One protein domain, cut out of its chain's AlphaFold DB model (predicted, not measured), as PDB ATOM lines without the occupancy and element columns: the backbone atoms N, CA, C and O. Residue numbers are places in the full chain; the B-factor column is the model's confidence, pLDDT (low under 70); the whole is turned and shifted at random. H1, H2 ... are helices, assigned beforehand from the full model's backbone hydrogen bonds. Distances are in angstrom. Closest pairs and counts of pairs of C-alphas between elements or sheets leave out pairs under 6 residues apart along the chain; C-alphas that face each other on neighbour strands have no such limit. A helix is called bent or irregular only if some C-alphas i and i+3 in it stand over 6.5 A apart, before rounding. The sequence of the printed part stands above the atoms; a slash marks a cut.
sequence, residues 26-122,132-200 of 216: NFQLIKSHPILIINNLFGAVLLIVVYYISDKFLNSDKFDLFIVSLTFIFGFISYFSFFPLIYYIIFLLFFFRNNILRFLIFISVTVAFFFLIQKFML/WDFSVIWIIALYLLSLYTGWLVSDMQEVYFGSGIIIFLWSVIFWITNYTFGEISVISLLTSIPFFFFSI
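What this domain is: This is residues 26 to 122 and 132 to 200 of the 216 residues of an uncharacterized protein of Ignavibacteriales bacterium CG12_big_fil_rev_8_21_14_0_65_30_8 (UniProt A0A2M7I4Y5). Five helices, H2, H4, H6, H7 and H8, run side by side in a bundle, with the longest helix by residues, H2, packing on H8 on one side and on H3 on the other. H5 crosses H3 obliquely at that side of the bundle, and the short H1 sits at the start of H8. The printed part has 166 residues with eight named helices, H1 to H8 in chain order, and no named strand: all helix. It is compact, with a radius of gyration of the C-alphas of 15.6 A, and rounded, spanning 48 by 38 by 31 A.

How they stand to each other: Begin at H2, residues 34 to 57. It forms a hairpin with H3, residues 65 to 81, opposite ways at a shallow tilt of 16 degrees; their closest C-alphas, Asn 40 and Ser 81, are 4.4 A apart. H2 also touches H8, residues 183 to 199, the same way at 31 degrees, closest at C-alphas Leu 41 and Thr 191, 5.4 A. Next, H8 forms a hairpin with H7, residues 156 to 178, with C-alphas Ser 171 and Ser 185 closest at 4.2 A. H7 forms another hairpin with H6, residues 136 to 152, closest at C-alphas Thr 149 and Gly 162, 6.6 A. H4, residues 86 to 96, touches H6, with C-alphas Ile 90 and Gly 150 closest at 3.8 A, and touches residues 159 to 167 of H7 alone. H5, residues 100 to 120, touches H3 at a steep tilt of 52 degrees, closest at C-alphas Gly 75 and Phe 114, 4.3 A; it forms a hairpin with H4, touching it with residues 102 to 103 alone. H1, residues 27 to 32, touches residues 183 to 186 of H8 alone, with C-alphas Leu 29 and Glu 183 closest at 6.5 A. Every O i to N i+4 pair is within hydrogen-bond range in H1, H3, H5, H6 and H7, against 19 of 20 in H2, 5 of 7 in H4 and 10 of 13 in H8.

Where its parts are: Find C-alpha 34 at (321.788, 117.862, 293.947); from there H2 runs 34.3 A to C-alpha 57 at (331.573, 150.751, 293.259). H7 is 33.1 A long, H5 30.1 A, H8 25.1 A, H6 24.5 A and H3 24.0 A. H4 is irregular, with C-alphas 87 and 90 at 7.1 A. H8 ends at C-alpha 199, (313.506, 142.303, 291.594).

The domain as a whole: The C-alphas of Gln 28 and Lys 62 are the two farthest apart, 48.3 A. Residues 123 to 131 are cut out between H5 and H6, and C-alphas 122 and 132 are 21.9 A apart. Of the links printed whole, none is long. Mean pLDDT of the printed part is 86.8; residues 122 and 132 to 134 are under 70.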
ATOM      1  N   ASN A  26     308.041 118.284 288.875       79.12
ATOM      2  CA  ASN A  26     309.291 117.694 288.383       79.12
ATOM      3  C   ASN A  26     310.291 117.364 289.511       79.12
ATOM      4  O   ASN A  26     311.499 117.268 289.291       79.12
ATOM      5  N   PHE A  27     309.798 117.166 290.737       78.06
ATOM      6  CA  PHE A  27     310.630 117.047 291.940       78.06
ATOM      7  C   PHE A  27     311.617 115.867 291.923       78.06
ATOM      8  O   PHE A  27     312.654 115.915 292.585       78.06
ATOM      9  N   GLN A  28     311.335 114.808 291.160       78.19
ATOM     10  CA  GLN A  28     312.242 113.661 291.038       78.19
ATOM     11  C   GLN A  28     313.596 114.047 290.420       78.19
ATOM     12  O   GLN A  28     314.625 113.575 290.896       78.19
ATOM     13  N   LEU A  29     313.609 114.963 289.450       71.88
ATOM     14  CA  LEU A  29     314.833 115.433 288.787       71.88
ATOM     15  C   LEU A  29     315.703 116.297 289.705       71.88
ATOM     16  O   LEU A  29     316.924 116.327 289.592       71.88
ATOM     17  N   ILE A  30     315.076 116.969 290.672       74.38
ATOM     18  CA  ILE A  30     315.798 117.730 291.697       74.38
ATOM     19  C   ILE A  30     316.575 116.789 292.614       74.38
ATOM     20  O   ILE A  30     317.673 117.118 293.061       74.38
ATOM     21  N   LYS A  31     316.028 115.599 292.883       77.06
ATOM     22  CA  LYS A  31     316.696 114.603 293.723       77.06
ATOM     23  C   LYS A  31     317.873 113.927 293.029       77.06
ATOM     24  O   LYS A  31     318.774 113.483 293.736       77.06
ATOM     25  N   SER A  32     317.877 113.824 291.700       79.25
ATOM     26  CA  SER A  32     318.919 113.084 290.985       79.25
ATOM     27  C   SER A  32     320.227 113.866 290.806       79.25
ATOM     28  O   SER A  32     321.279 113.235 290.772       79.25
ATOM     29  N   HIS A  33     320.208 115.210 290.797       76.69
ATOM     30  CA  HIS A  33     321.415 116.036 290.553       76.69
ATOM     31  C   HIS A  33     321.621 117.166 291.584       76.69
ATOM     32  O   HIS A  33     321.715 118.344 291.221       76.69
ATOM     33  N   PRO A  34     321.736 116.851 292.890       78.81
ATOM     34  CA  PRO A  34     321.788 117.862 293.947       78.81
ATOM     35  C   PRO A  34     323.024 118.771 293.861       78.81
ATOM     36  O   PRO A  34     322.918 119.967 294.115       78.81
ATOM     37  N   ILE A  35     324.187 118.237 293.469       80.00
ATOM     38  CA  ILE A  35     325.449 118.998 293.404       80.00
ATOM     39  C   ILE A  35     325.378 120.090 292.329       80.00
ATOM     40  O   ILE A  35     325.696 121.247 292.597       80.00
ATOM     41  N   LEU A  36     324.902 119.740 291.130       80.38
ATOM     42  CA  LEU A  36     324.721 120.681 290.021       80.38
ATOM     43  C   LEU A  36     323.760 121.813 290.397       80.38
ATOM     44  O   LEU A  36     324.059 122.983 290.156       80.38
ATOM     45  N   ILE A  37     322.639 121.470 291.039       80.88
ATOM     46  CA  ILE A  37     321.635 122.437 291.495       80.88
ATOM     47  C   ILE A  37     322.217 123.379 292.553       80.88
ATOM     48  O   ILE A  37     322.049 124.594 292.445       80.88
ATOM     49  N   ILE A  38     322.927 122.844 293.550       83.00
ATOM     50  CA  ILE A  38     323.552 123.645 294.612       83.00
ATOM     51  C   ILE A  38     324.586 124.608 294.021       83.00
ATOM     52  O   ILE A  38     324.540 125.798 294.332       83.00
ATOM     53  N   ASN A  39     325.469 124.139 293.133       85.44
ATOM     54  CA  ASN A  39     326.500 124.981 292.519       85.44
ATOM     55  C   ASN A  39     325.899 126.125 291.695       85.44
ATOM     56  O   ASN A  39     326.370 127.261 291.755       85.44
ATOM     57  N   ASN A  40     324.829 125.846 290.952       86.56
ATOM     58  CA  ASN A  40     324.129 126.837 290.140       86.56
ATOM     59  C   ASN A  40     323.372 127.865 290.991       86.56
ATOM     60  O   ASN A  40     323.463 129.067 290.741       86.56
ATOM     61  N   LEU A  41     322.657 127.420 292.029       88.00
ATOM     62  CA  LEU A  41     321.975 128.318 292.966       88.00
ATOM     63  C   LEU A  41     322.967 129.188 293.739       88.00
ATOM     64  O   LEU A  41     322.744 130.390 293.890       88.00
ATOM     65  N   PHE A  42     324.081 128.607 294.185       88.06
ATOM     66  CA  PHE A  42     325.160 129.360 294.817       88.06
ATOM     67  C   PHE A  42     325.750 130.398 293.854       88.06
ATOM     68  O   PHE A  42     325.919 131.553 294.237       88.06
ATOM     69  N   GLY A  43     325.953 130.030 292.586       89.25
ATOM     70  CA  GLY A  43     326.325 130.948 291.508       89.25
ATOM     71  C   GLY A  43     325.367 132.109 291.324       89.25
ATOM     72  O   GLY A  43     325.802 133.256 291.263       89.25
ATOM     73  N   ALA A  44     324.062 131.831 291.283       91.06
ATOM     74  CA  ALA A  44     323.026 132.858 291.175       91.06
ATOM     75  C   ALA A  44     323.111 133.856 292.336       91.06
ATOM     76  O   ALA A  44     323.085 135.069 292.123       91.06
ATOM     77  N   VAL A  45     323.259 133.358 293.567       91.44
ATOM     78  CA  VAL A  45     323.392 134.205 294.760       91.44
ATOM     79  C   VAL A  45     324.687 135.017 294.719       91.44
ATOM     80  O   VAL A  45     324.646 136.228 294.945       91.44
ATOM     81  N   LEU A  46     325.822 134.396 294.386       92.44
ATOM     82  CA  LEU A  46     327.103 135.092 294.226       92.44
ATOM     83  C   LEU A  46     327.010 136.198 293.181       92.44
ATOM     84  O   LEU A  46     327.471 137.312 293.413       92.44
ATOM     85  N   LEU A  47     326.373 135.922 292.051       92.62
ATOM     86  CA  LEU A  47     326.209 136.886 290.980       92.62
ATOM     87  C   LEU A  47     325.337 138.070 291.405       92.62
ATOM     88  O   LEU A  47     325.680 139.213 291.117       92.62
ATOM     89  N   ILE A  48     324.272 137.836 292.174       91.56
ATOM     90  CA  ILE A  48     323.476 138.917 292.774       91.56
ATOM     91  C   ILE A  48     324.327 139.772 293.721       91.56
ATOM     92  O   ILE A  48     324.217 141.000 293.715       91.56
ATOM     93  N   VAL A  49     325.200 139.150 294.518       91.50
ATOM     94  CA  VAL A  49     326.141 139.878 295.383       91.50
ATOM     95  C   VAL A  49     327.101 140.719 294.541       91.50
ATOM     96  O   VAL A  49     327.287 141.902 294.827       91.50
ATOM     97  N   VAL A  50     327.652 140.161 293.464       93.12
ATOM     98  CA  VAL A  50     328.528 140.880 292.526       93.12
ATOM     99  C   VAL A  50     327.796 142.049 291.869       93.12
ATOM    100  O   VAL A  50     328.355 143.144 291.780       93.12
ATOM    101  N   TYR A  51     326.535 141.868 291.473       93.00
ATOM    102  CA  TYR A  51     325.701 142.932 290.911       93.00
ATOM    103  C   TYR A  51     325.507 144.062 291.918       93.00
ATOM    104  O   TYR A  51     325.674 145.235 291.581       93.00
ATOM    105  N   TYR A  52     325.221 143.719 293.172       90.69
ATOM    106  CA  TYR A  52     325.057 144.687 294.249       90.69
ATOM    107  C   TYR A  52     326.341 145.471 294.555       90.69
ATOM    108  O   TYR A  52     326.286 146.686 294.744       90.69
ATOM    109  N   ILE A  53     327.495 144.799 294.601       91.31
ATOM    110  CA  ILE A  53     328.797 145.453 294.807       91.31
ATOM    111  C   ILE A  53     329.094 146.380 293.623       91.31
ATOM    112  O   ILE A  53     329.460 147.539 293.813       91.31
ATOM    113  N   SER A  54     328.870 145.909 292.400       90.94
ATOM    114  CA  SER A  54     329.129 146.692 291.192       90.94
ATOM    115  C   SER A  54     328.247 147.935 291.094       90.94
ATOM    116  O   SER A  54     328.738 148.991 290.722       90.94
ATOM    117  N   ASP A  55     326.978 147.872 291.505       88.94
ATOM    118  CA  ASP A  55     326.106 149.058 291.549       88.94
ATOM    119  C   ASP A  55     326.644 150.175 292.443       88.94
ATOM    120  O   ASP A  55     326.449 151.355 292.153       88.94
ATOM    121  N   LYS A  56     327.369 149.820 293.506       87.38
ATOM    122  CA  LYS A  56     327.945 150.795 294.436       87.38
ATOM    123  C   LYS A  56     329.313 151.317 294.023       87.38
ATOM    124  O   LYS A  56     329.620 152.468 294.320       87.38
ATOM    125  N   PHE A  57     330.142 150.471 293.417       87.69
ATOM    126  CA  PHE A  57     331.573 150.751 293.259       87.69
ATOM    127  C   PHE A  57     332.041 150.824 291.806       87.69
ATOM    128  O   PHE A  57     333.102 151.389 291.547       87.69
ATOM    129  N   LEU A  58     331.275 150.293 290.849       88.44
ATOM    130  CA  LEU A  58     331.689 150.291 289.453       88.44
ATOM    131  C   LEU A  58     331.594 151.698 288.863       88.44
ATOM    132  O   LEU A  58     330.511 152.276 288.742       88.44
ATOM    133  N   ASN A  59     332.732 152.212 288.409       84.12
ATOM    134  CA  ASN A  59     332.786 153.404 287.582       84.12
ATOM    135  C   ASN A  59     332.920 153.003 286.107       84.12
ATOM    136  O   ASN A  59     333.981 152.559 285.677       84.12
ATOM    137  N   SER A  60     331.863 153.201 285.317       81.50
ATOM    138  CA  SER A  60     331.851 152.887 283.879       81.50
ATOM    139  C   SER A  60     332.869 153.691 283.067       81.50
ATOM    140  O   SER A  60     333.235 153.290 281.959       81.50
ATOM    141  N   ASP A  61     333.322 154.829 283.604       81.06
ATOM    142  CA  ASP A  61     334.144 155.814 282.904       81.06
ATOM    143  C   ASP A  61     335.651 155.577 283.059       81.06
ATOM    144  O   ASP A  61     336.442 156.190 282.332       81.06
ATOM    145  N   LYS A  62     336.065 154.609 283.878       83.81
ATOM    146  CA  LYS A  62     337.466 154.194 284.026       83.81
ATOM    147  C   LYS A  62     337.576 152.685 283.833       83.81
ATOM    148  O   LYS A  62     336.601 151.982 284.025       83.81
ATOM    149  N   PHE A  63     338.737 152.205 283.394       76.88
ATOM    150  CA  PHE A  63     339.054 150.775 283.389       76.88
ATOM    151  C   PHE A  63     340.151 150.562 284.426       76.88
ATOM    152  O   PHE A  63     341.303 150.916 284.189       76.88
ATOM    153  N   ASP A  64     339.761 150.109 285.611       86.00
ATOM    154  CA  ASP A  64     340.619 150.013 286.787       86.00
ATOM    155  C   ASP A  64     340.758 148.563 287.275       86.00
ATOM    156  O   ASP A  64     340.173 147.624 286.727       86.00
ATOM    157  N   LEU A  65     341.560 148.377 288.328       86.94
ATOM    158  CA  LEU A  65     341.752 147.082 288.986       86.94
ATOM    159  C   LEU A  65     340.430 146.453 289.442       86.94
ATOM    160  O   LEU A  65     340.317 145.228 289.467       86.94
ATOM    161  N   PHE A  66     339.428 147.270 289.780       88.12
ATOM    162  CA  PHE A  66     338.120 146.779 290.185       88.12
ATOM    163  C   PHE A  66     337.403 146.088 289.019       88.12
ATOM    164  O   PHE A  66     336.920 144.970 289.186       88.12
ATOM    165  N   ILE A  67     337.420 146.673 287.817       88.38
ATOM    166  CA  ILE A  67     336.856 146.030 286.619       88.38
ATOM    167  C   ILE A  67     337.590 144.733 286.263       88.38
ATOM    168  O   ILE A  67     336.932 143.742 285.960       88.38
ATOM    169  N   VAL A  68     338.922 144.707 286.337       89.88
ATOM    170  CA  VAL A  68     339.700 143.478 286.079       89.88
ATOM    171  C   VAL A  68     339.393 142.391 287.117       89.88
ATOM    172  O   VAL A  68     339.276 141.215 286.783       89.88
ATOM    173  N   SER A  69     339.211 142.774 288.381       92.38
ATOM    174  CA  SER A  69     338.809 141.834 289.435       92.38
ATOM    175  C   SER A  69     337.402 141.295 289.185       92.38
ATOM    176  O   SER A  69     337.149 140.106 289.367       92.38
ATOM    177  N   LEU A  70     336.485 142.146 288.717       93.31
ATOM    178  CA  LEU A  70     335.142 141.721 288.343       93.31
ATOM    179  C   LEU A  70     335.166 140.742 287.172       93.31
ATOM    180  O   LEU A  70     334.544 139.692 287.291       93.31
ATOM    181  N   THR A  71     335.882 141.016 286.078       93.56
ATOM    182  CA  THR A  71     335.947 140.076 284.941       93.56
ATOM    183  C   THR A  71     336.478 138.707 285.362       93.56
ATOM    184  O   THR A  71     335.961 137.688 284.907       93.56
ATOM    185  N   PHE A  72     337.448 138.664 286.282       93.94
ATOM    186  CA  PHE A  72     337.910 137.413 286.885       93.94
ATOM    187  C   PHE A  72     336.797 136.703 287.671       93.94
ATOM    188  O   PHE A  72     336.561 135.516 287.454       93.94
ATOM    189  N   ILE A  73     336.071 137.422 288.535       93.75
ATOM    190  CA  ILE A  73     334.951 136.864 289.313       93.75
ATOM    191  C   ILE A  73     333.842 136.335 288.391       93.75
ATOM    192  O   ILE A  73     333.338 135.238 288.619       93.75
ATOM    193  N   PHE A  74     333.480 137.065 287.332       93.06
ATOM    194  CA  PHE A  74     332.504 136.604 286.338       93.06
ATOM    195  C   PHE A  74     332.982 135.336 285.619       93.06
ATOM    196  O   PHE A  74     332.201 134.397 285.461       93.06
ATOM    197  N   GLY A  75     334.263 135.269 285.241       91.25
ATOM    198  CA  GLY A  75     334.862 134.066 284.655       91.25
ATOM    199  C   GLY A  75     334.816 132.870 285.611       91.25
ATOM    200  O   GLY A  75     334.454 131.767 285.205       91.25
ATOM    201  N   PHE A  76     335.098 133.101 286.896       89.81
ATOM    202  CA  PHE A  76     335.021 132.081 287.941       89.81
ATOM    203  C   PHE A  76     333.591 131.584 288.181       89.81
ATOM    204  O   PHE A  76     333.377 130.377 288.257       89.81
ATOM    205  N   ILE A  77     332.601 132.481 288.239       90.81
ATOM    206  CA  ILE A  77     331.183 132.108 288.375       90.81
ATOM    207  C   ILE A  77     330.717 131.303 287.155       90.81
ATOM    208  O   ILE A  77     330.060 130.279 287.323       90.81
ATOM    209  N   SER A  78     331.095 131.707 285.934       87.75
ATOM    210  CA  SER A  78     330.793 130.931 284.721       87.75
ATOM    211  C   SER A  78     331.363 129.521 284.770       87.75
ATOM    212  O   SER A  78     330.687 128.582 284.359       87.75
ATOM    213  N   TYR A  79     332.585 129.369 285.280       84.81
ATOM    214  CA  TYR A  79     333.215 128.065 285.454       84.81
ATOM    215  C   TYR A  79     332.506 127.217 286.517       84.81
ATOM    216  O   TYR A  79     332.138 126.078 286.246       84.81
ATOM    217  N   PHE A  80     332.272 127.769 287.709       83.06
ATOM    218  CA  PHE A  80     331.726 127.027 288.848       83.06
ATOM    219  C   PHE A  80     330.236 126.674 288.696       83.06
ATOM    220  O   PHE A  80     329.797 125.601 289.110       83.06
ATOM    221  N   SER A  81     329.451 127.579 288.114       79.75
ATOM    222  CA  SER A  81     327.989 127.486 288.054       79.75
ATOM    223  C   SER A  81     327.459 127.260 286.648       79.75
ATOM    224  O   SER A  81     326.265 127.388 286.445       79.75
ATOM    225  N   PHE A  82     328.315 126.956 285.670       76.69
ATOM    226  CA  PHE A  82     327.918 126.716 284.275       76.69
ATOM    227  C   PHE A  82     327.072 127.843 283.664       76.69
ATOM    228  O   PHE A  82     326.240 127.612 282.788       76.69
ATOM    229  N   PHE A  83     327.274 129.078 284.128       78.44
ATOM    230  CA  PHE A  83     326.509 130.226 283.660       78.44
ATOM    231  C   PHE A  83     327.007 130.681 282.285       78.44
ATOM    232  O   PHE A  83     328.161 131.117 282.165       78.44
ATOM    233  N   PRO A  84     326.150 130.630 281.246       78.56
ATOM    234  CA  PRO A  84     326.494 131.171 279.945       78.56
ATOM    235  C   PRO A  84     326.617 132.696 280.016       78.56
ATOM    236  O   PRO A  84     325.882 133.369 280.740       78.56
ATOM    237  N   LEU A  85     327.506 133.257 279.190       82.31
ATOM    238  CA  LEU A  85     327.756 134.705 279.103       82.31
ATOM    239  C   LEU A  85     326.483 135.535 278.914       82.31
ATOM    240  O   LEU A  85     326.416 136.679 279.362       82.31
ATOM    241  N   ILE A  86     325.470 134.958 278.266       84.50
ATOM    242  CA  ILE A  86     324.174 135.590 278.041       84.50
ATOM    243  C   ILE A  86     323.522 136.100 279.335       84.50
ATOM    244  O   ILE A  86     322.897 137.159 279.320       84.50
ATOM    245  N   TYR A  87     323.743 135.430 280.472       84.62
ATOM    246  CA  TYR A  87     323.190 135.839 281.770       84.62
ATOM    247  C   TYR A  87     323.801 137.146 282.291       84.62
ATOM    248  O   TYR A  87     323.211 137.811 283.141       84.62
ATOM    249  N   TYR A  88     324.955 137.554 281.759       88.25
ATOM    250  CA  TYR A  88     325.655 138.772 282.168       88.25
ATOM    251  C   TYR A  88     325.339 139.962 281.265       88.25
ATOM    252  O   TYR A  88     325.540 141.104 281.672       88.25
ATOM    253  N   ILE A  89     324.841 139.728 280.047       91.81
ATOM    254  CA  ILE A  89     324.724 140.764 279.010       91.81
ATOM    255  C   ILE A  89     323.866 141.941 279.469       91.81
ATOM    256  O   ILE A  89     324.281 143.087 279.302       91.81
ATOM    257  N   ILE A  90     322.707 141.674 280.077       94.50
ATOM    258  CA  ILE A  90     321.793 142.727 280.545       94.50
ATOM    259  C   ILE A  90     322.497 143.635 281.558       94.50
ATOM    260  O   ILE A  90     322.448 144.860 281.451       94.50
ATOM    261  N   PHE A  91     323.196 143.035 282.517       94.00
ATOM    262  CA  PHE A  91     323.942 143.759 283.536       94.00
ATOM    263  C   PHE A  91     325.126 144.537 282.954       94.00
ATOM    264  O   PHE A  91     325.324 145.706 283.281       94.00
ATOM    265  N   LEU A  92     325.899 143.926 282.058       93.00
ATOM    266  CA  LEU A  92     327.048 144.586 281.443       93.00
ATOM    267  C   LEU A  92     326.617 145.771 280.578       93.00
ATOM    268  O   LEU A  92     327.238 146.832 280.647       93.00
ATOM    269  N   LEU A  93     325.529 145.639 279.818       93.00
ATOM    270  CA  LEU A  93     324.962 146.754 279.063       93.00
ATOM    271  C   LEU A  93     324.447 147.867 279.979       93.00
ATOM    272  O   LEU A  93     324.688 149.039 279.692       93.00
ATOM    273  N   PHE A  94     323.833 147.539 281.117       92.00
ATOM    274  CA  PHE A  94     323.392 148.552 282.079       92.00
ATOM    275  C   PHE A  94     324.531 149.481 282.540       92.00
ATOM    276  O   PHE A  94     324.303 150.679 282.724       92.00
ATOM    277  N   PHE A  95     325.762 148.980 282.683       90.06
ATOM    278  CA  PHE A  95     326.916 149.814 283.047       90.06
ATOM    279  C   PHE A  95     327.678 150.388 281.854       90.06
ATOM    280  O   PHE A  95     328.103 151.541 281.903       90.06
ATOM    281  N   PHE A  96     327.857 149.616 280.785       90.88
ATOM    282  CA  PHE A  96     328.787 149.955 279.707       90.88
ATOM    283  C   PHE A  96     328.117 150.340 278.382       90.88
ATOM    284  O   PHE A  96     328.830 150.587 277.416       90.88
ATOM    285  N   ARG A  97     326.783 150.474 278.294       88.31
ATOM    286  CA  ARG A  97     326.103 150.851 277.030       88.31
ATOM    287  C   ARG A  97     326.619 152.140 276.384       88.31
ATOM    288  O   ARG A  97     326.672 152.232 275.166       88.31
ATOM    289  N   ASN A  98     327.045 153.116 277.189       87.19
ATOM    290  CA  ASN A  98     327.606 154.377 276.689       87.19
ATOM    291  C   ASN A  98     329.083 154.246 276.264       87.19
ATOM    292  O   ASN A  98     329.641 155.178 275.694       87.19
ATOM    293  N   ASN A  99     329.729 153.114 276.558       88.75
ATOM    294  CA  ASN A  99     331.112 152.818 276.206       88.75
ATOM    295  C   ASN A  99     331.241 151.357 275.735       88.75
ATOM    296  O   ASN A  99     331.755 150.486 276.442       88.75
ATOM    297  N   ILE A 100     330.768 151.107 274.511       88.88
ATOM    298  CA  ILE A 100     330.726 149.771 273.892       88.88
ATOM    299  C   ILE A 100     332.119 149.133 273.826       88.88
ATOM    300  O   ILE A 100     332.257 147.926 274.003       88.88
ATOM    301  N   LEU A 101     333.176 149.926 273.633       89.94
ATOM    302  CA  LEU A 101     334.542 149.407 273.610       89.94
ATOM    303  C   LEU A 101     334.907 148.744 274.947       89.94
ATOM    304  O   LEU A 101     335.449 147.642 274.956       89.94
ATOM    305  N   ARG A 102     334.545 149.354 276.085       89.44
ATOM    306  CA  ARG A 102     334.763 148.740 277.406       89.44
ATOM    307  C   ARG A 102     333.884 147.530 277.658       89.44
ATOM    308  O   ARG A 102     334.361 146.583 278.269       89.44
ATOM    309  N   PHE A 103     332.650 147.538 277.164       91.31
ATOM    310  CA  PHE A 103     331.793 146.354 277.186       91.31
ATOM    311  C   PHE A 103     332.468 145.168 276.476       91.31
ATOM    312  O   PHE A 103     332.560 144.080 277.044       91.31
ATOM    313  N   LEU A 104     333.014 145.392 275.277       91.75
ATOM    314  CA  LEU A 104     333.709 144.357 274.509       91.75
ATOM    315  C   LEU A 104     334.987 143.878 275.206       91.75
ATOM    316  O   LEU A 104     335.218 142.673 275.264       91.75
ATOM    317  N   ILE A 105     335.779 144.793 275.778       92.00
ATOM    318  CA  ILE A 105     336.957 144.428 276.581       92.00
ATOM    319  C   ILE A 105     336.548 143.603 277.805       92.00
ATOM    320  O   ILE A 105     337.191 142.606 278.118       92.00
ATOM    321  N   PHE A 106     335.475 143.983 278.500       93.50
ATOM    322  CA  PHE A 106     335.004 143.245 279.669       93.50
ATOM    323  C   PHE A 106     334.663 141.799 279.294       93.50
ATOM    324  O   PHE A 106     335.121 140.862 279.951       93.50
ATOM    325  N   ILE A 107     333.893 141.610 278.219       92.12
ATOM    326  CA  ILE A 107     333.511 140.279 277.740       92.12
ATOM    327  C   ILE A 107     334.742 139.480 277.322       92.12
ATOM    328  O   ILE A 107     334.889 138.338 277.754       92.12
ATOM    329  N   SER A 108     335.647 140.062 276.531       92.06
ATOM    330  CA  SER A 108     336.827 139.341 276.046       92.06
ATOM    331  C   SER A 108     337.749 138.906 277.186       92.06
ATOM    332  O   SER A 108     338.202 137.763 277.204       92.06
ATOM    333  N   VAL A 109     337.961 139.765 278.187       93.88
ATOM    334  CA  VAL A 109     338.756 139.433 279.377       93.88
ATOM    335  C   VAL A 109     338.050 138.388 280.244       93.88
ATOM    336  O   VAL A 109     338.705 137.483 280.750       93.88
ATOM    337  N   THR A 110     336.723 138.454 280.381       93.25
ATOM    338  CA  THR A 110     335.940 137.432 281.105       93.25
ATOM    339  C   THR A 110     336.080 136.062 280.443       93.25
ATOM    340  O   THR A 110     336.324 135.070 281.126       93.25
ATOM    341  N   VAL A 111     335.995 136.003 279.110       90.75
ATOM    342  CA  VAL A 111     336.207 134.775 278.328       90.75
ATOM    343  C   VAL A 111     337.636 134.261 278.485       90.75
ATOM    344  O   VAL A 111     337.840 133.068 278.705       90.75
ATOM    345  N   ALA A 112     338.631 135.149 278.429       92.12
ATOM    346  CA  ALA A 112     340.022 134.775 278.649       92.12
ATOM    347  C   ALA A 112     340.231 134.181 280.051       92.12
ATOM    348  O   ALA A 112     340.840 133.121 280.179       92.12
ATOM    349  N   PHE A 113     339.682 134.810 281.096       92.69
ATOM    350  CA  PHE A 113     339.754 134.276 282.455       92.69
ATOM    351  C   PHE A 113     339.008 132.958 282.611       92.69
ATOM    352  O   PHE A 113     339.537 132.066 283.263       92.69
ATOM    353  N   PHE A 114     337.843 132.794 281.987       88.00
ATOM    354  CA  PHE A 114     337.127 131.521 281.974       88.00
ATOM    355  C   PHE A 114     338.015 130.385 281.438       88.00
ATOM    356  O   PHE A 114     338.207 129.382 282.125       88.00
ATOM    357  N   PHE A 115     338.642 130.571 280.269       86.56
ATOM    358  CA  PHE A 115     339.552 129.571 279.701       86.56
ATOM    359  C   PHE A 115     340.811 129.357 280.546       86.56
ATOM    360  O   PHE A 115     341.289 128.229 280.662       86.56
ATOM    361  N   LEU A 116     341.356 130.415 281.157       89.75
ATOM    362  CA  LEU A 116     342.494 130.292 282.070       89.75
ATOM    363  C   LEU A 116     342.124 129.468 283.307       89.75
ATOM    364  O   LEU A 116     342.840 128.529 283.637       89.75
ATOM    365  N   ILE A 117     341.001 129.771 283.959       88.94
ATOM    366  CA  ILE A 117     340.508 129.032 285.130       88.94
ATOM    367  C   ILE A 117     340.285 127.569 284.760       88.94
ATOM    368  O   ILE A 117     340.784 126.688 285.455       88.94
ATOM    369  N   GLN A 118     339.629 127.306 283.627       82.19
ATOM    370  CA  GLN A 118     339.419 125.951 283.123       82.19
ATOM    371  C   GLN A 118     340.744 125.206 282.903       82.19
ATOM    372  O   GLN A 118     340.860 124.036 283.259       82.19
ATOM    373  N   LYS A 119     341.760 125.884 282.356       84.00
ATOM    374  CA  LYS A 119     343.096 125.317 282.144       84.00
ATOM    375  C   LYS A 119     343.864 125.070 283.446       84.00
ATOM    376  O   LYS A 119     344.714 124.192 283.464       84.00
ATOM    377  N   PHE A 120     343.644 125.839 284.509       83.44
ATOM    378  CA  PHE A 120     344.381 125.667 285.769       83.44
ATOM    379  C   PHE A 120     343.683 124.733 286.762       83.44
ATOM    380  O   PHE A 120     344.360 124.112 287.574       83.44
ATOM    381  N   MET A 121     342.361 124.586 286.677       79.38
ATOM    382  CA  MET A 121     341.561 123.684 287.518       79.38
ATOM    383  C   MET A 121     341.461 122.258 286.926       79.38
ATOM    384  O   MET A 121     340.464 121.571 287.124       79.38
ATOM    385  N   LEU A 122     342.474 121.838 286.153       60.97
ATOM    386  CA  LEU A 122     342.559 120.563 285.427       60.97
ATOM    387  C   LEU A 122     342.320 119.345 286.334       60.97
ATOM    388  O   LEU A 122     343.202 118.983 287.099       60.97
ATOM    389  N   TRP A 132     324.803 122.251 274.773       58.78
ATOM    390  CA  TRP A 132     323.394 122.519 275.008       58.78
ATOM    391  C   TRP A 132     322.718 122.036 273.731       58.78
ATOM    392  O   TRP A 132     322.964 122.630 272.681       58.78
ATOM    393  N   ASP A 133     321.935 120.958 273.795       60.94
ATOM    394  CA  ASP A 133     321.039 120.505 272.719       60.94
ATOM    395  C   ASP A 133     319.969 121.575 272.466       60.94
ATOM    396  O   ASP A 133     318.786 121.452 272.779       60.94
ATOM    397  N   PHE A 134     320.429 122.721 271.994       69.44
ATOM    398  CA  PHE A 134     319.718 123.966 271.899       69.44
ATOM    399  C   PHE A 134     319.996 124.480 270.506       69.44
ATOM    400  O   PHE A 134     321.142 124.714 270.118       69.44
ATOM    401  N   SER A 135     318.931 124.628 269.727       80.62
ATOM    402  CA  SER A 135     319.064 125.137 268.371       80.62
ATOM    403  C   SER A 135     319.796 126.476 268.392       80.62
ATOM    404  O   SER A 135     319.443 127.381 269.155       80.62
ATOM    405  N   VAL A 136     320.784 126.622 267.510       82.00
ATOM    406  CA  VAL A 136     321.554 127.862 267.334       82.00
ATOM    407  C   VAL A 136     320.622 129.063 267.140       82.00
ATOM    408  O   VAL A 136     320.903 130.149 267.639       82.00
ATOM    409  N   ILE A 137     319.468 128.858 266.494       87.25
ATOM    410  CA  ILE A 137     318.437 129.885 266.294       87.25
ATOM    411  C   ILE A 137     317.938 130.435 267.635       87.25
ATOM    412  O   ILE A 137     317.845 131.649 267.804       87.25
ATOM    413  N   TRP A 138     317.657 129.562 268.606       86.69
ATOM    414  CA  TRP A 138     317.203 129.977 269.930       86.69
ATOM    415  C   TRP A 138     318.306 130.661 270.731       86.69
ATOM    416  O   TRP A 138     318.025 131.638 271.425       86.69
ATOM    417  N   ILE A 139     319.558 130.207 270.597       85.19
ATOM    418  CA  ILE A 139     320.708 130.889 271.205       85.19
ATOM    419  C   ILE A 139     320.776 132.325 270.679       85.19
ATOM    420  O   ILE A 139     320.744 133.269 271.465       85.19
ATOM    421  N   ILE A 140     320.792 132.507 269.354       89.06
ATOM    422  CA  ILE A 140     320.835 133.832 268.717       89.06
ATOM    423  C   ILE A 140     319.645 134.687 269.171       89.06
ATOM    424  O   ILE A 140     319.839 135.837 269.566       89.06
ATOM    425  N   ALA A 141     318.429 134.133 269.176       91.44
ATOM    426  CA  ALA A 141     317.231 134.852 269.605       91.44
ATOM    427  C   ALA A 141     317.337 135.348 271.055       91.44
ATOM    428  O   ALA A 141     317.037 136.510 271.330       91.44
ATOM    429  N   LEU A 142     317.819 134.510 271.977       91.19
ATOM    430  CA  LEU A 142     318.012 134.902 273.373       91.19
ATOM    431  C   LEU A 142     319.119 135.951 273.519       91.19
ATOM    432  O   LEU A 142     318.967 136.873 274.323       91.19
ATOM    433  N   TYR A 143     320.210 135.860 272.752       91.31
ATOM    434  CA  TYR A 143     321.261 136.885 272.748       91.31
ATOM    435  C   TYR A 143     320.717 138.236 272.273       91.31
ATOM    436  O   TYR A 143     320.942 139.248 272.936       91.31
ATOM    437  N   LEU A 144     319.958 138.258 271.173       93.25
ATOM    438  CA  LEU A 144     319.319 139.476 270.667       93.25
ATOM    439  C   LEU A 144     318.331 140.057 271.678       93.25
ATOM    440  O   LEU A 144     318.349 141.264 271.924       93.25
ATOM    441  N   LEU A 145     317.522 139.206 272.313       94.44
ATOM    442  CA  LEU A 145     316.597 139.628 273.361       94.44
ATOM    443  C   LEU A 145     317.350 140.214 274.562       94.44
ATOM    444  O   LEU A 145     316.985 141.276 275.052       94.44
ATOM    445  N   SER A 146     318.442 139.578 274.989       94.31
ATOM    446  CA  SER A 146     319.273 140.048 276.105       94.31
ATOM    447  C   SER A 146     319.941 141.388 275.802       94.31
ATOM    448  O   SER A 146     319.985 142.261 276.668       94.31
ATOM    449  N   LEU A 147     320.430 141.580 274.571       93.69
ATOM    450  CA  LEU A 147     320.974 142.860 274.113       93.69
ATOM    451  C   LEU A 147     319.896 143.949 274.114       93.69
ATOM    452  O   LEU A 147     320.122 145.036 274.641       93.69
ATOM    453  N   TYR A 148     318.714 143.647 273.572       93.62
ATOM    454  CA  TYR A 148     317.585 144.574 273.538       93.62
ATOM    455  C   TYR A 148     317.136 144.973 274.949       93.62
ATOM    456  O   TYR A 148     317.067 146.160 275.267       93.62
ATOM    457  N   THR A 149     316.902 143.995 275.829       92.75
ATOM    458  CA  THR A 149     316.527 144.242 277.224       92.75
ATOM    459  C   THR A 149     317.613 145.037 277.946       92.75
ATOM    460  O   THR A 149     317.303 146.060 278.549       92.75
ATOM    461  N   GLY A 150     318.885 144.645 277.831       91.38
ATOM    462  CA  GLY A 150     320.013 145.350 278.450       91.38
ATOM    463  C   GLY A 150     320.194 146.793 277.975       91.38
ATOM    464  O   GLY A 150     320.716 147.628 278.713       91.38
ATOM    465  N   TRP A 151     319.731 147.119 276.768       90.31
ATOM    466  CA  TRP A 151     319.728 148.492 276.270       90.31
ATOM    467  C   TRP A 151     318.599 149.340 276.870       90.31
ATOM    468  O   TRP A 151     318.776 150.540 277.082       90.31
ATOM    469  N   LEU A 152     317.452 148.718 277.160       88.19
ATOM    470  CA  LEU A 152     316.265 149.388 277.698       88.19
ATOM    471  C   LEU A 152     316.289 149.571 279.215       88.19
ATOM    472  O   LEU A 152     315.750 150.566 279.700       88.19
ATOM    473  N   VAL A 153     316.896 148.640 279.959       89.81
ATOM    474  CA  VAL A 153     316.893 148.693 281.428       89.81
ATOM    475  C   VAL A 153     317.463 150.015 281.948       89.81
ATOM    476  O   VAL A 153     318.491 150.533 281.499       89.81
ATOM    477  N   SER A 154     316.763 150.587 282.913       82.88
ATOM    478  CA  SER A 154     316.966 151.933 283.432       82.88
ATOM    479  C   SER A 154     317.372 151.944 284.906       82.88
ATOM    480  O   SER A 154     317.992 152.910 285.364       82.88
ATOM    481  N   ASP A 155     317.105 150.859 285.631       85.62
ATOM    482  CA  ASP A 155     317.500 150.660 287.019       85.62
ATOM    483  C   ASP A 155     317.980 149.220 287.286       85.62
ATOM    484  O   ASP A 155     317.818 148.309 286.472       85.62
ATOM    485  N   MET A 156     318.611 148.997 288.446       87.25
ATOM    486  CA  MET A 156     319.093 147.658 288.812       87.25
ATOM    487  C   MET A 156     317.952 146.667 289.063       87.25
ATOM    488  O   MET A 156     318.154 145.464 288.929       87.25
ATOM    489  N   GLN A 157     316.757 147.140 289.426       88.88
ATOM    490  CA  GLN A 157     315.601 146.265 289.599       88.88
ATOM    491  C   GLN A 157     315.213 145.602 288.274       88.88
ATOM    492  O   GLN A 157     314.970 144.394 288.246       88.88
ATOM    493  N   GLU A 158     315.194 146.369 287.187       89.38
ATOM    494  CA  GLU A 158     314.977 145.881 285.829       89.38
ATOM    495  C   GLU A 158     316.106 144.970 285.362       89.38
ATOM    496  O   GLU A 158     315.834 143.993 284.671       89.38
ATOM    497  N   VAL A 159     317.350 145.218 285.782       92.38
ATOM    498  CA  VAL A 159     318.466 144.298 285.508       92.38
ATOM    499  C   VAL A 159     318.214 142.932 286.147       92.38
ATOM    500  O   VAL A 159     318.328 141.919 285.454       92.38
ATOM    501  N   TYR A 160     317.834 142.876 287.430       92.62
ATOM    502  CA  TYR A 160     317.497 141.606 288.086       92.62
ATOM    503  C   TYR A 160     316.299 140.935 287.408       92.62
ATOM    504  O   TYR A 160     316.368 139.757 287.073       92.62
ATOM    505  N   PHE A 161     315.232 141.691 287.138       92.44
ATOM    506  CA  PHE A 161     314.022 141.157 286.515       92.44
ATOM    507  C   PHE A 161     314.279 140.622 285.100       92.44
ATOM    508  O   PHE A 161     313.903 139.495 284.790       92.44
ATOM    509  N   GLY A 162     314.956 141.405 284.260       92.31
ATOM    510  CA  GLY A 162     315.305 141.034 282.892       92.31
ATOM    511  C   GLY A 162     316.232 139.825 282.852       92.31
ATOM    512  O   GLY A 162     315.989 138.904 282.079       92.31
ATOM    513  N   SER A 163     317.235 139.773 283.737       93.44
ATOM    514  CA  SER A 163     318.109 138.599 283.863       93.44
ATOM    515  C   SER A 163     317.306 137.357 284.262       93.44
ATOM    516  O   SER A 163     317.438 136.315 283.625       93.44
ATOM    517  N   GLY A 164     316.402 137.481 285.241       93.06
ATOM    518  CA  GLY A 164     315.493 136.403 285.642       93.06
ATOM    519  C   GLY A 164     314.613 135.906 284.492       93.06
ATOM    520  O   GLY A 164     314.499 134.698 284.298       93.06
ATOM    521  N   ILE A 165     314.051 136.813 283.682       93.81
ATOM    522  CA  ILE A 165     313.263 136.452 282.491       93.81
ATOM    523  C   ILE A 165     314.111 135.695 281.472       93.81
ATOM    524  O   ILE A 165     313.658 134.669 280.975       93.81
ATOM    525  N   ILE A 166     315.320 136.164 281.152       93.56
ATOM    526  CA  ILE A 166     316.186 135.482 280.179       93.56
ATOM    527  C   ILE A 166     316.525 134.067 280.650       93.56
ATOM    528  O   ILE A 166     316.419 133.125 279.867       93.56
ATOM    529  N   ILE A 167     316.866 133.900 281.928       91.94
ATOM    530  CA  ILE A 167     317.154 132.590 282.526       91.94
ATOM    531  C   ILE A 167     315.902 131.691 282.510       91.94
ATOM    532  O   ILE A 167     315.977 130.510 282.168       91.94
ATOM    533  N   PHE A 168     314.732 132.246 282.829       92.19
ATOM    534  CA  PHE A 168     313.460 131.522 282.780       92.19
ATOM    535  C   PHE A 168     313.109 131.076 281.351       92.19
ATOM    536  O   PHE A 168     312.760 129.916 281.129       92.19
ATOM    537  N   LEU A 169     313.242 131.966 280.363       91.38
ATOM    538  CA  LEU A 169     313.008 131.652 278.950       91.38
ATOM    539  C   LEU A 169     313.989 130.602 278.443       91.38
ATOM    540  O   LEU A 169     313.577 129.698 277.720       91.38
ATOM    541  N   TRP A 170     315.251 130.676 278.865       88.38
ATOM    542  CA  TRP A 170     316.250 129.656 278.570       88.38
ATOM    543  C   TRP A 170     315.764 128.263 278.999       88.38
ATOM    544  O   TRP A 170     315.757 127.334 278.193       88.38
ATOM    545  N   SER A 171     315.252 128.134 280.230       88.19
ATOM    546  CA  SER A 171     314.669 126.879 280.720       88.19
ATOM    547  C   SER A 171     313.480 126.403 279.883       88.19
ATOM    548  O   SER A 171     313.386 125.214 279.568       88.19
ATOM    549  N   VAL A 172     312.530 127.298 279.593       88.38
ATOM    550  CA  VAL A 172     311.283 126.946 278.895       88.38
ATOM    551  C   VAL A 172     311.564 126.521 277.461       88.38
ATOM    552  O   VAL A 172     311.025 125.518 277.004       88.38
ATOM    553  N   ILE A 173     312.443 127.234 276.760       88.12
ATOM    554  CA  ILE A 173     312.830 126.879 275.393       88.12
ATOM    555  C   ILE A 173     313.544 125.525 275.380       88.12
ATOM    556  O   ILE A 173     313.275 124.719 274.488       88.12
ATOM    557  N   PHE A 174     314.390 125.236 276.377       83.44
ATOM    558  CA  PHE A 174     315.069 123.938 276.477       83.44
ATOM    559  C   PHE A 174     314.048 122.810 276.642       83.44
ATOM    560  O   PHE A 174     314.102 121.808 275.934       83.44
ATOM    561  N   TRP A 175     313.066 123.020 277.521       84.50
ATOM    562  CA  TRP A 175     311.996 122.059 277.757       84.50
ATOM    563  C   TRP A 175     311.161 121.799 276.497       84.50
ATOM    564  O   TRP A 175     310.921 120.646 276.144       84.50
ATOM    565  N   ILE A 176     310.746 122.861 275.797       84.44
ATOM    566  CA  ILE A 176     309.928 122.752 274.580       84.44
ATOM    567  C   ILE A 176     310.703 122.055 273.459       84.44
ATOM    568  O   ILE A 176     310.142 121.210 272.768       84.44
ATOM    569  N   THR A 177     311.980 122.396 273.276       82.44
ATOM    570  CA  THR A 177     312.795 121.884 272.162       82.44
ATOM    571  C   THR A 177     313.100 120.396 272.322       82.44
ATOM    572  O   THR A 177     313.034 119.653 271.348       82.44
ATOM    573  N   ASN A 178     313.385 119.953 273.548       75.94
ATOM    574  CA  ASN A 178     313.787 118.572 273.825       75.94
ATOM    575  C   ASN A 178     312.623 117.675 274.267       75.94
ATOM    576  O   ASN A 178     312.845 116.514 274.610       75.94
ATOM    577  N   TYR A 179     311.392 118.207 274.292       73.38
ATOM    578  CA  TYR A 179     310.157 117.532 274.729       73.38
ATOM    579  C   TYR A 179     310.256 116.821 276.091       73.38
ATOM    580  O   TYR A 179     309.419 115.995 276.450       73.38
ATOM    581  N   THR A 180     311.277 117.156 276.873       74.75
ATOM    582  CA  THR A 180     311.621 116.536 278.145       74.75
ATOM    583  C   THR A 180     312.064 117.637 279.087       74.75
ATOM    584  O   THR A 180     312.808 118.548 278.715       74.75
ATOM    585  N   PHE A 181     311.555 117.604 280.317       74.19
ATOM    586  CA  PHE A 181     312.019 118.525 281.343       74.19
ATOM    587  C   PHE A 181     313.349 117.985 281.867       74.19
ATOM    588  O   PHE A 181     313.375 117.141 282.751       74.19
ATOM    589  N   GLY A 182     314.447 118.376 281.225       76.06
ATOM    590  CA  GLY A 182     315.785 117.902 281.575       76.06
ATOM    591  C   GLY A 182     316.376 118.624 282.786       76.06
ATOM    592  O   GLY A 182     315.855 119.638 283.255       76.06
ATOM    593  N   GLU A 183     317.524 118.136 283.253       76.81
ATOM    594  CA  GLU A 183     318.296 118.733 284.354       76.81
ATOM    595  C   GLU A 183     318.580 120.220 284.120       76.81
ATOM    596  O   GLU A 183     318.400 121.042 285.015       76.81
ATOM    597  N   ILE A 184     318.951 120.577 282.890       78.56
ATOM    598  CA  ILE A 184     319.260 121.952 282.494       78.56
ATOM    599  C   ILE A 184     318.041 122.865 282.663       78.56
ATOM    600  O   ILE A 184     318.168 123.951 283.227       78.56
ATOM    601  N   SER A 185     316.850 122.424 282.241       83.00
ATOM    602  CA  SER A 185     315.612 123.179 282.460       83.00
ATOM    603  C   SER A 185     315.366 123.397 283.949       83.00
ATOM    604  O   SER A 185     315.168 124.529 284.379       83.00
ATOM    605  N   VAL A 186     315.454 122.342 284.765       82.81
ATOM    606  CA  VAL A 186     315.262 122.435 286.223       82.81
ATOM    607  C   VAL A 186     316.242 123.435 286.844       82.81
ATOM    608  O   VAL A 186     315.837 124.309 287.612       82.81
ATOM    609  N   ILE A 187     317.527 123.319 286.500       83.44
ATOM    610  CA  ILE A 187     318.607 124.151 287.032       83.44
ATOM    611  C   ILE A 187     318.397 125.611 286.637       83.44
ATOM    612  O   ILE A 187     318.332 126.469 287.518       83.44
ATOM    613  N   SER A 188     318.229 125.905 285.345       85.25
ATOM    614  CA  SER A 188     317.981 127.269 284.870       85.25
ATOM    615  C   SER A 188     316.740 127.856 285.548       85.25
ATOM    616  O   SER A 188     316.779 128.960 286.091       85.25
ATOM    617  N   LEU A 189     315.654 127.093 285.636       89.00
ATOM    618  CA  LEU A 189     314.419 127.548 286.259       89.00
ATOM    619  C   LEU A 189     314.602 127.882 287.749       89.00
ATOM    620  O   LEU A 189     314.172 128.947 288.191       89.00
ATOM    621  N   LEU A 190     315.319 127.044 288.502       88.69
ATOM    622  CA  LEU A 190     315.689 127.316 289.895       88.69
ATOM    623  C   LEU A 190     316.591 128.549 290.027       88.69
ATOM    624  O   LEU A 190     316.358 129.394 290.891       88.69
ATOM    625  N   THR A 191     317.588 128.695 289.151       89.31
ATOM    626  CA  THR A 191     318.508 129.846 289.175       89.31
ATOM    627  C   THR A 191     317.822 131.170 288.881       89.31
ATOM    628  O   THR A 191     318.319 132.201 289.324       89.31
ATOM    629  N   SER A 192     316.664 131.172 288.210       92.44
ATOM    630  CA  SER A 192     315.885 132.393 287.970       92.44
ATOM    631  C   SER A 192     315.229 132.955 289.243       92.44
ATOM    632  O   SER A 192     315.031 134.168 289.350       92.44
ATOM    633  N   ILE A 193     314.942 132.111 290.246       91.12
ATOM    634  CA  ILE A 193     314.199 132.504 291.456       91.12
ATOM    635  C   ILE A 193     314.934 133.590 292.258       91.12
ATOM    636  O   ILE A 193     314.302 134.605 292.564       91.12
ATOM    637  N   PRO A 194     316.240 133.459 292.581       91.19
ATOM    638  CA  PRO A 194     316.986 134.526 293.245       91.19
ATOM    639  C   PRO A 194     316.882 135.879 292.528       91.19
ATOM    640  O   PRO A 194     316.698 136.905 293.179       91.19
ATOM    641  N   PHE A 195     316.929 135.902 291.194       92.38
ATOM    642  CA  PHE A 195     316.807 137.145 290.429       92.38
ATOM    643  C   PHE A 195     315.421 137.769 290.576       92.38
ATOM    644  O   PHE A 195     315.318 138.963 290.863       92.38
ATOM    645  N   PHE A 196     314.361 136.964 290.465       91.94
ATOM    646  CA  PHE A 196     312.998 137.448 290.683       91.94
ATOM    647  C   PHE A 196     312.772 137.926 292.114       91.94
ATOM    648  O   PHE A 196     312.103 138.933 292.335       91.94
ATOM    649  N   PHE A 197     313.357 137.258 293.106       89.50
ATOM    650  CA  PHE A 197     313.252 137.697 294.493       89.50
ATOM    651  C   PHE A 197     313.887 139.081 294.687       89.50
ATOM    652  O   PHE A 197     313.283 139.975 295.284       89.50
ATOM    653  N   PHE A 198     315.076 139.305 294.120       87.31
ATOM    654  CA  PHE A 198     315.766 140.593 294.210       87.31
ATOM    655  C   PHE A 198     315.153 141.689 293.324       87.31
ATOM    656  O   PHE A 198     315.384 142.872 293.597       87.31
ATOM    657  N   SER A 199     314.318 141.337 292.341       86.88
ATOM    658  CA  SER A 199     313.506 142.303 291.594       86.88
ATOM    659  C   SER A 199     312.207 142.710 292.297       86.88
ATOM    660  O   SER A 199     311.586 143.691 291.877       86.88
ATOM    661  N   ILE A 200     311.807 142.054 293.396       82.12
ATOM    662  CA  ILE A 200     310.726 142.519 294.291       82.12
ATOM    663  C   ILE A 200     311.282 143.633 295.188       82.12
ATOM    664  O   ILE A 200     311.412 143.525 296.406       82.12
TER     665      ILE A 200